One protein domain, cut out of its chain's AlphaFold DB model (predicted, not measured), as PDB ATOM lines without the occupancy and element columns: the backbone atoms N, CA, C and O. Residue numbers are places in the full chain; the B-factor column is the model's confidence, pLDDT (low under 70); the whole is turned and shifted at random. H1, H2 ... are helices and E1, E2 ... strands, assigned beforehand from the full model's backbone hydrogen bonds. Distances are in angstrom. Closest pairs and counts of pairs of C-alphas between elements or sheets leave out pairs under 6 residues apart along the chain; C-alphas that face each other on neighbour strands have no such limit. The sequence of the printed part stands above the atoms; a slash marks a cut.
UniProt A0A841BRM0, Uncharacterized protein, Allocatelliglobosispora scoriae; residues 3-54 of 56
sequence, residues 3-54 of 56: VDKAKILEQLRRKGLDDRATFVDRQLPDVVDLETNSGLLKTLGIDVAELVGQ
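What this domain is: This is residues 3 to 54 of the 56 residues of an uncharacterized protein of Allocatelliglobosispora scoriae (UniProt A0A841BRM0). A hairpin of two helices, H1 and H2, lying side by side makes one side of this small rounded domain, and two short helices, H3 and H4, about perpendicular to each other, lie on the other side. Between these two halves the chain passes through the short strand E1, which pairs with the first printed residues, 3 to 4, just before H1. The printed part has 52 residues with four named helices and one named strand, in the order H1, H2, E1, H3, H4, and its class is mostly helix. It is compact, with a radius of gyration of the C-alphas of 9.6 A, and spans 23 by 21 by 18 A.

How they stand to each other: Start at residues 3 to 4, which pair antiparallel with residues 31 to 32 of E1, a strand of residues 31 to 33 that pairs with no named strand. Next comes H1, residues 5 to 14; the closest C-alphas of H1 and E1 are those of Lys 5 and Val 31, 5.8 A apart. Look then at H2, residues 18 to 27, which touches H1 and forms a helical hairpin with it: their closest C-alphas, of Leu 9 and Ala 21, are 5.0 A apart, and they run opposite ways at a shallow tilt of 12 degrees. Past E1 you reach H3, residues 38 to 43, which is apart from both H1 and H2. H4, residues 48 to 53, is close to H3 but not clearly touching it, with the closest C-alphas, of Leu 41 and Val 48, 7.4 A apart and the lines about perpendicular at 75 degrees. H4 is also close to H1 but not clearly touching it: the closest C-alphas, of Lys 7 and Leu 51, are 7.4 A apart, and the lines are about perpendicular at 88 degrees. In H1, H2, H3 and H4 every O i to N i+4 pair is within hydrogen-bond range.

Where its parts are: Find C-alpha 5 at (-33.853, -35.142, 31.315); from there H1 runs 14.3 A to C-alpha 14 at (-27.433, -24.133, 24.939). H2 runs 14.2 A from Asp 18 to Gln 27. E1 covers 6.6 A from Val 31 to Asp 33, H3 8.7 A from Ser 38 to Thr 43, and H4 8.6 A from Val 48 to Gly 53, whose C-alpha is at (-20.491, -37.996, 23.617).

The domain as a whole: The two C-alphas farthest apart, of Gly 16 and Thr 36, are 25.0 A apart. The printed part has no cut, and the four links between its named elements are tight. The mean pLDDT of the printed part is 88.1; H4 has a mean of 77, and residues 53 to 54 are under 70.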
ATOM      1  N   VAL A   3     -30.740 -41.457  29.899       89.62
ATOM      2  CA  VAL A   3     -30.125 -40.189  30.276       89.62
ATOM      3  C   VAL A   3     -31.068 -39.369  31.137       89.62
ATOM      4  O   VAL A   3     -32.287 -39.451  30.986       89.62
ATOM      5  N   ASP A   4     -30.502 -38.552  32.013       92.88
ATOM      6  CA  ASP A   4     -31.266 -37.565  32.757       92.88
ATOM      7  C   ASP A   4     -31.849 -36.509  31.819       92.88
ATOM      8  O   ASP A   4     -31.145 -35.904  31.001       92.88
ATOM      9  N   LYS A   5     -33.139 -36.224  31.997       92.81
ATOM     10  CA  LYS A   5     -33.853 -35.142  31.315       92.81
ATOM     11  C   LYS A   5     -33.119 -33.813  31.456       92.81
ATOM     12  O   LYS A   5     -33.070 -33.047  30.499       92.81
ATOM     13  N   ALA A   6     -32.485 -33.564  32.601       92.94
ATOM     14  CA  ALA A   6     -31.690 -32.363  32.839       92.94
ATOM     15  C   ALA A   6     -30.608 -32.132  31.765       92.94
ATOM     16  O   ALA A   6     -30.448 -31.002  31.307       92.94
ATOM     17  N   LYS A   7     -29.928 -33.186  31.286       90.44
ATOM     18  CA  LYS A   7     -28.930 -33.062  30.205       90.44
ATOM     19  C   LYS A   7     -29.568 -32.671  28.875       90.44
ATOM     20  O   LYS A   7     -29.001 -31.896  28.110       90.44
ATOM     21  N   ILE A   8     -30.764 -33.190  28.609       90.25
ATOM     22  CA  ILE A   8     -31.539 -32.851  27.416       90.25
ATOM     23  C   ILE A   8     -31.965 -31.378  27.466       90.25
ATOM     24  O   ILE A   8     -31.807 -30.649  26.487       90.25
ATOM     25  N   LEU A   9     -32.461 -30.928  28.620       92.75
ATOM     26  CA  LEU A   9     -32.843 -29.536  28.850       92.75
ATOM     27  C   LEU A   9     -31.652 -28.590  28.695       92.75
ATOM     28  O   LEU A   9     -31.789 -27.540  28.070       92.75
ATOM     29  N   GLU A  10     -30.488 -28.962  29.224       91.94
ATOM     30  CA  GLU A  10     -29.268 -28.170  29.088       91.94
ATOM     31  C   GLU A  10     -28.853 -28.017  27.619       91.94
ATOM     32  O   GLU A  10     -28.601 -26.900  27.172       91.94
ATOM     33  N   GLN A  11     -28.859 -29.105  26.846       90.31
ATOM     34  CA  GLN A  11     -28.560 -29.070  25.410       90.31
ATOM     35  C   GLN A  11     -29.531 -28.166  24.640       90.31
ATOM     36  O   GLN A  11     -29.110 -27.363  23.806       90.31
ATOM     37  N   LEU A  12     -30.830 -28.262  24.933       91.56
ATOM     38  CA  LEU A  12     -31.841 -27.411  24.306       91.56
ATOM     39  C   LEU A  12     -31.618 -25.932  24.640       91.56
ATOM     40  O   LEU A  12     -31.618 -25.102  23.734       91.56
ATOM     41  N   ARG A  13     -31.347 -25.605  25.908       91.62
ATOM     42  CA  ARG A  13     -31.040 -24.233  26.341       91.62
ATOM     43  C   ARG A  13     -29.753 -23.698  25.711       91.62
ATOM     44  O   ARG A  13     -29.739 -22.572  25.230       91.62
ATOM     45  N   ARG A  14     -28.690 -24.509  25.624       90.50
ATOM     46  CA  ARG A  14     -27.433 -24.133  24.939       90.50
ATOM     47  C   ARG A  14     -27.646 -23.798  23.462       90.50
ATOM     48  O   ARG A  14     -26.941 -22.949  22.925       90.50
ATOM     49  N   LYS A  15     -28.616 -24.446  22.811       88.50
ATOM     50  CA  LYS A  15     -28.998 -24.189  21.413       88.50
ATOM     51  C   LYS A  15     -30.017 -23.042  21.262       88.50
ATOM     52  O   LYS A  15     -30.444 -22.781  20.140       88.50
ATOM     53  N   GLY A  16     -30.420 -22.373  22.348       93.12
ATOM     54  CA  GLY A  16     -31.442 -21.315  22.336       93.12
ATOM     55  C   GLY A  16     -32.860 -21.826  22.048       93.12
ATOM     56  O   GLY A  16     -33.693 -21.095  21.519       93.12
ATOM     57  N   LEU A  17     -33.125 -23.106  22.323       92.38
ATOM     58  CA  LEU A  17     -34.409 -23.773  22.090       92.38
ATOM     59  C   LEU A  17     -35.235 -23.841  23.386       92.38
ATOM     60  O   LEU A  17     -35.698 -24.913  23.785       92.38
ATOM     61  N   ASP A  18     -35.420 -22.703  24.054       93.00
ATOM     62  CA  ASP A  18     -36.067 -22.607  25.369       93.00
ATOM     63  C   ASP A  18     -37.528 -23.094  25.376       93.00
ATOM     64  O   ASP A  18     -37.957 -23.773  26.317       93.00
ATOM     65  N   ASP A  19     -38.282 -22.852  24.297       93.00
ATOM     66  CA  ASP A  19     -39.640 -23.388  24.123       93.00
ATOM     67  C   ASP A  19     -39.652 -24.923  24.115       93.00
ATOM     68  O   ASP A  19     -40.482 -25.565  24.767       93.00
ATOM     69  N   ARG A  20     -38.684 -25.539  23.422       91.25
ATOM     70  CA  ARG A  20     -38.546 -27.003  23.390       91.25
ATOM     71  C   ARG A  20     -38.088 -27.540  24.735       91.25
ATOM     72  O   ARG A  20     -38.558 -28.602  25.135       91.25
ATOM     73  N   ALA A  21     -37.215 -26.822  25.441       93.12
ATOM     74  CA  ALA A  21     -36.802 -27.201  26.788       93.12
ATOM     75  C   ALA A  21     -38.015 -27.225  27.730       93.12
ATOM     76  O   ALA A  21     -38.233 -28.203  28.436       93.12
ATOM     77  N   THR A  22     -38.868 -26.204  27.668       93.81
ATOM     78  CA  THR A  22     -40.100 -26.145  28.470       93.81
ATOM     79  C   THR A  22     -41.069 -27.279  28.128       93.81
ATOM     80  O   THR A  22     -41.671 -27.878  29.019       93.81
ATOM     81  N   PHE A  23     -41.212 -27.611  26.842       91.38
ATOM     82  CA  PHE A  23     -42.024 -28.748  26.412       91.38
ATOM     83  C   PHE A  23     -41.477 -30.077  26.953       91.38
ATOM     84  O   PHE A  23     -42.227 -30.860  27.535       91.38
ATOM     85  N   VAL A  24     -40.170 -30.313  26.802       91.12
ATOM     86  CA  VAL A  24     -39.493 -31.526  27.280       91.12
ATOM     87  C   VAL A  24     -39.609 -31.675  28.789       91.12
ATOM     88  O   VAL A  24     -39.895 -32.771  29.260       91.12
ATOM     89  N   ASP A  25     -39.438 -30.588  29.539       92.81
ATOM     90  CA  ASP A  25     -39.534 -30.591  30.997       92.81
ATOM     91  C   ASP A  25     -40.884 -31.134  31.489       92.81
ATOM     92  O   ASP A  25     -40.934 -31.904  32.448       92.81
ATOM     93  N   ARG A  26     -41.965 -30.803  30.774       93.19
ATOM     94  CA  ARG A  26     -43.335 -31.212  31.112       93.19
ATOM     95  C   ARG A  26     -43.724 -32.590  30.581       93.19
ATOM     96  O   ARG A  26     -44.564 -33.247  31.186       93.19
ATOM     97  N   GLN A  27     -43.188 -32.989  29.431       89.88
ATOM     98  CA  GLN A  27     -43.586 -34.219  28.735       89.88
ATOM     99  C   GLN A  27     -42.737 -35.425  29.117       89.88
ATOM    100  O   GLN A  27     -43.250 -36.541  29.170       89.88
ATOM    101  N   LEU A  28     -41.439 -35.222  29.350       90.19
ATOM    102  CA  LEU A  28     -40.525 -36.324  29.603       90.19
ATOM    103  C   LEU A  28     -40.373 -36.611  31.104       90.19
ATOM    104  O   LEU A  28     -40.313 -35.682  31.921       90.19
ATOM    105  N   PRO A  29     -40.261 -37.897  31.480       92.31
ATOM    106  CA  PRO A  29     -39.877 -38.283  32.833       92.31
ATOM    107  C   PRO A  29     -38.437 -37.846  33.135       92.31
ATOM    108  O   PRO A  29     -37.676 -37.528  32.222       92.31
ATOM    109  N   ASP A  30     -38.038 -37.872  34.409       92.56
ATOM    110  CA  ASP A  30     -36.666 -37.551  34.831       92.56
ATOM    111  C   ASP A  30     -35.598 -38.382  34.117       92.56
ATOM    112  O   ASP A  30     -34.539 -37.863  33.779       92.56
ATOM    113  N   VAL A  31     -35.897 -39.651  33.828       92.69
ATOM    114  CA  VAL A  31     -34.999 -40.552  33.102       92.69
ATOM    115  C   VAL A  31     -35.597 -40.881  31.743       92.69
ATOM    116  O   VAL A  31     -36.615 -41.566  31.646       92.69
ATOM    117  N   VAL A  32     -34.933 -40.430  30.684       90.69
ATOM    118  CA  VAL A  32     -35.373 -40.603  29.302       90.69
ATOM    119  C   VAL A  32     -34.608 -41.747  28.662       90.69
ATOM    120  O   VAL A  32     -33.377 -41.742  28.608       90.69
ATOM    121  N   ASP A  33     -35.341 -42.730  28.148       91.50
ATOM    122  CA  ASP A  33     -34.756 -43.791  27.339       91.50
ATOM    123  C   ASP A  33     -34.575 -43.308  25.895       91.50
ATOM    124  O   ASP A  33     -35.548 -43.051  25.182       91.50
ATOM    125  N   LEU A  34     -33.319 -43.144  25.484       86.81
ATOM    126  CA  LEU A  34     -32.922 -42.558  24.202       86.81
ATOM    127  C   LEU A  34     -33.328 -43.425  23.008       86.81
ATOM    128  O   LEU A  34     -33.603 -42.895  21.935       86.81
ATOM    129  N   GLU A  35     -33.381 -44.744  23.190       87.69
ATOM    130  CA  GLU A  35     -33.746 -45.682  22.126       87.69
ATOM    131  C   GLU A  35     -35.253 -45.618  21.874       87.69
ATOM    132  O   GLU A  35     -35.693 -45.385  20.745       87.69
ATOM    133  N   THR A  36     -36.036 -45.693  22.954       90.19
ATOM    134  CA  THR A  36     -37.503 -45.604  22.918       90.19
ATOM    135  C   THR A  36     -37.987 -44.233  22.435       90.19
ATOM    136  O   THR A  36     -38.968 -44.143  21.701       90.19
ATOM    137  N   ASN A  37     -37.291 -43.152  22.808       89.19
ATOM    138  CA  ASN A  37     -37.674 -41.775  22.472       89.19
ATOM    139  C   ASN A  37     -36.913 -41.200  21.266       89.19
ATOM    140  O   ASN A  37     -37.017 -40.005  20.991       89.19
ATOM    141  N   SER A  38     -36.168 -42.020  20.524       86.31
ATOM    142  CA  SER A  38     -35.295 -41.578  19.424       86.31
ATOM    143  C   SER A  38     -36.002 -40.692  18.384       86.31
ATOM    144  O   SER A  38     -35.470 -39.653  17.992       86.31
ATOM    145  N   GLY A  39     -37.231 -41.035  17.983       88.56
ATOM    146  CA  GLY A  39     -38.028 -40.227  17.050       88.56
ATOM    147  C   GLY A  39     -38.444 -38.858  17.611       88.56
ATOM    148  O   GLY A  39     -38.378 -37.844  16.908       88.56
ATOM    149  N   LEU A  40     -38.819 -38.814  18.892       88.12
ATOM    150  CA  LEU A  40     -39.183 -37.576  19.586       88.12
ATOM    151  C   LEU A  40     -37.962 -36.664  19.746       88.12
ATOM    152  O   LEU A  40     -38.024 -35.484  19.410       88.12
ATOM    153  N   LEU A  41     -36.835 -37.218  20.193       88.69
ATOM    154  CA  LEU A  41     -35.583 -36.479  20.358       88.69
ATOM    155  C   LEU A  41     -35.104 -35.894  19.024       88.69
ATOM    156  O   LEU A  41     -34.788 -34.706  18.953       88.69
ATOM    157  N   LYS A  42     -35.183 -36.672  17.939       87.62
ATOM    158  CA  LYS A  42     -34.882 -36.190  16.586       87.62
ATOM    159  C   LYS A  42     -35.794 -35.035  16.159       87.62
ATOM    160  O   LYS A  42     -35.314 -34.055  15.596       87.62
ATOM    161  N   THR A  43     -37.089 -35.108  16.471       87.19
ATOM    162  CA  THR A  43     -38.061 -34.030  16.186       87.19
ATOM    163  C   THR A  43     -37.720 -32.746  16.943       87.19
ATOM    164  O   THR A  43     -37.863 -31.639  16.424       87.19
ATOM    165  N   LEU A  44     -37.201 -32.886  18.159       84.94
ATOM    166  CA  LEU A  44     -36.761 -31.774  18.994       84.94
ATOM    167  C   LEU A  44     -35.391 -31.208  18.576       84.94
ATOM    168  O   LEU A  44     -34.967 -30.194  19.133       84.94
ATOM    169  N   GLY A  45     -34.722 -31.798  17.577       84.44
ATOM    170  CA  GLY A  45     -33.375 -31.408  17.147       84.44
ATOM    171  C   GLY A  45     -32.287 -31.819  18.140       84.44
ATOM    172  O   GLY A  45     -31.217 -31.211  18.167       84.44
ATOM    173  N   ILE A  46     -32.577 -32.809  18.983       85.44
ATOM    174  CA  ILE A  46     -31.636 -33.383  19.936       85.44
ATOM    175  C   ILE A  46     -30.962 -34.570  19.267       85.44
ATOM    176  O   ILE A  46     -31.618 -35.551  18.908       85.44
ATOM    177  N   ASP A  47     -29.646 -34.485  19.133       82.19
ATOM    178  CA  ASP A  47     -28.852 -35.596  18.647       82.19
ATOM    179  C   ASP A  47     -28.443 -36.501  19.818       82.19
ATOM    180  O   ASP A  47     -27.834 -36.071  20.803       82.19
ATOM    181  N   VAL A  48     -28.833 -37.771  19.727       79.69
ATOM    182  CA  VAL A  48     -28.560 -38.777  20.759       79.69
ATOM    183  C   VAL A  48     -27.055 -39.034  20.884       79.69
ATOM    184  O   VAL A  48     -26.574 -39.251  21.996       79.69
ATOM    185  N   ALA A  49     -26.295 -38.957  19.786       80.75
ATOM    186  CA  ALA A  49     -24.847 -39.123  19.826       80.75
ATOM    187  C   ALA A  49     -24.171 -37.944  20.542       80.75
ATOM    188  O   ALA A  49     -23.238 -38.167  21.312       80.75
ATOM    189  N   GLU A  50     -24.685 -36.715  20.391       80.44
ATOM    190  CA  GLU A  50     -24.205 -35.561  21.170       80.44
ATOM    191  C   GLU A  50     -24.480 -35.711  22.677       80.44
ATOM    192  O   GLU A  50     -23.683 -35.266  23.500       80.44
ATOM    193  N   LEU A  51     -25.582 -36.361  23.067       78.38
ATOM    194  CA  LEU A  51     -25.899 -36.634  24.477       78.38
ATOM    195  C   LEU A  51     -24.974 -37.674  25.115       78.38
ATOM    196  O   LEU A  51     -24.621 -37.541  26.286       78.38
ATOM    197  N   VAL A  52     -24.589 -38.700  24.356       75.38
ATOM    198  CA  VAL A  52     -23.703 -39.778  24.825       75.38
ATOM    199  C   VAL A  52     -22.229 -39.343  24.784       75.38
ATOM    200  O   VAL A  52     -21.449 -39.715  25.664       75.38
ATOM    201  N   GLY A  53     -21.854 -38.500  23.817       67.06
ATOM    202  CA  GLY A  53     -20.491 -37.996  23.617       67.06
ATOM    203  C   GLY A  53     -20.012 -36.946  24.628       67.06
ATOM    204  O   GLY A  53     -18.819 -36.683  24.698       67.06
ATOM    205  N   GLN A  54     -20.895 -36.373  25.452       57.66
ATOM    206  CA  GLN A  54     -20.527 -35.436  26.534       57.66
ATOM    207  C   GLN A  54     -20.035 -36.150  27.816       57.66
ATOM    208  O   GLN A  54     -19.928 -35.529  28.871       57.66
TER     209      GLN A  54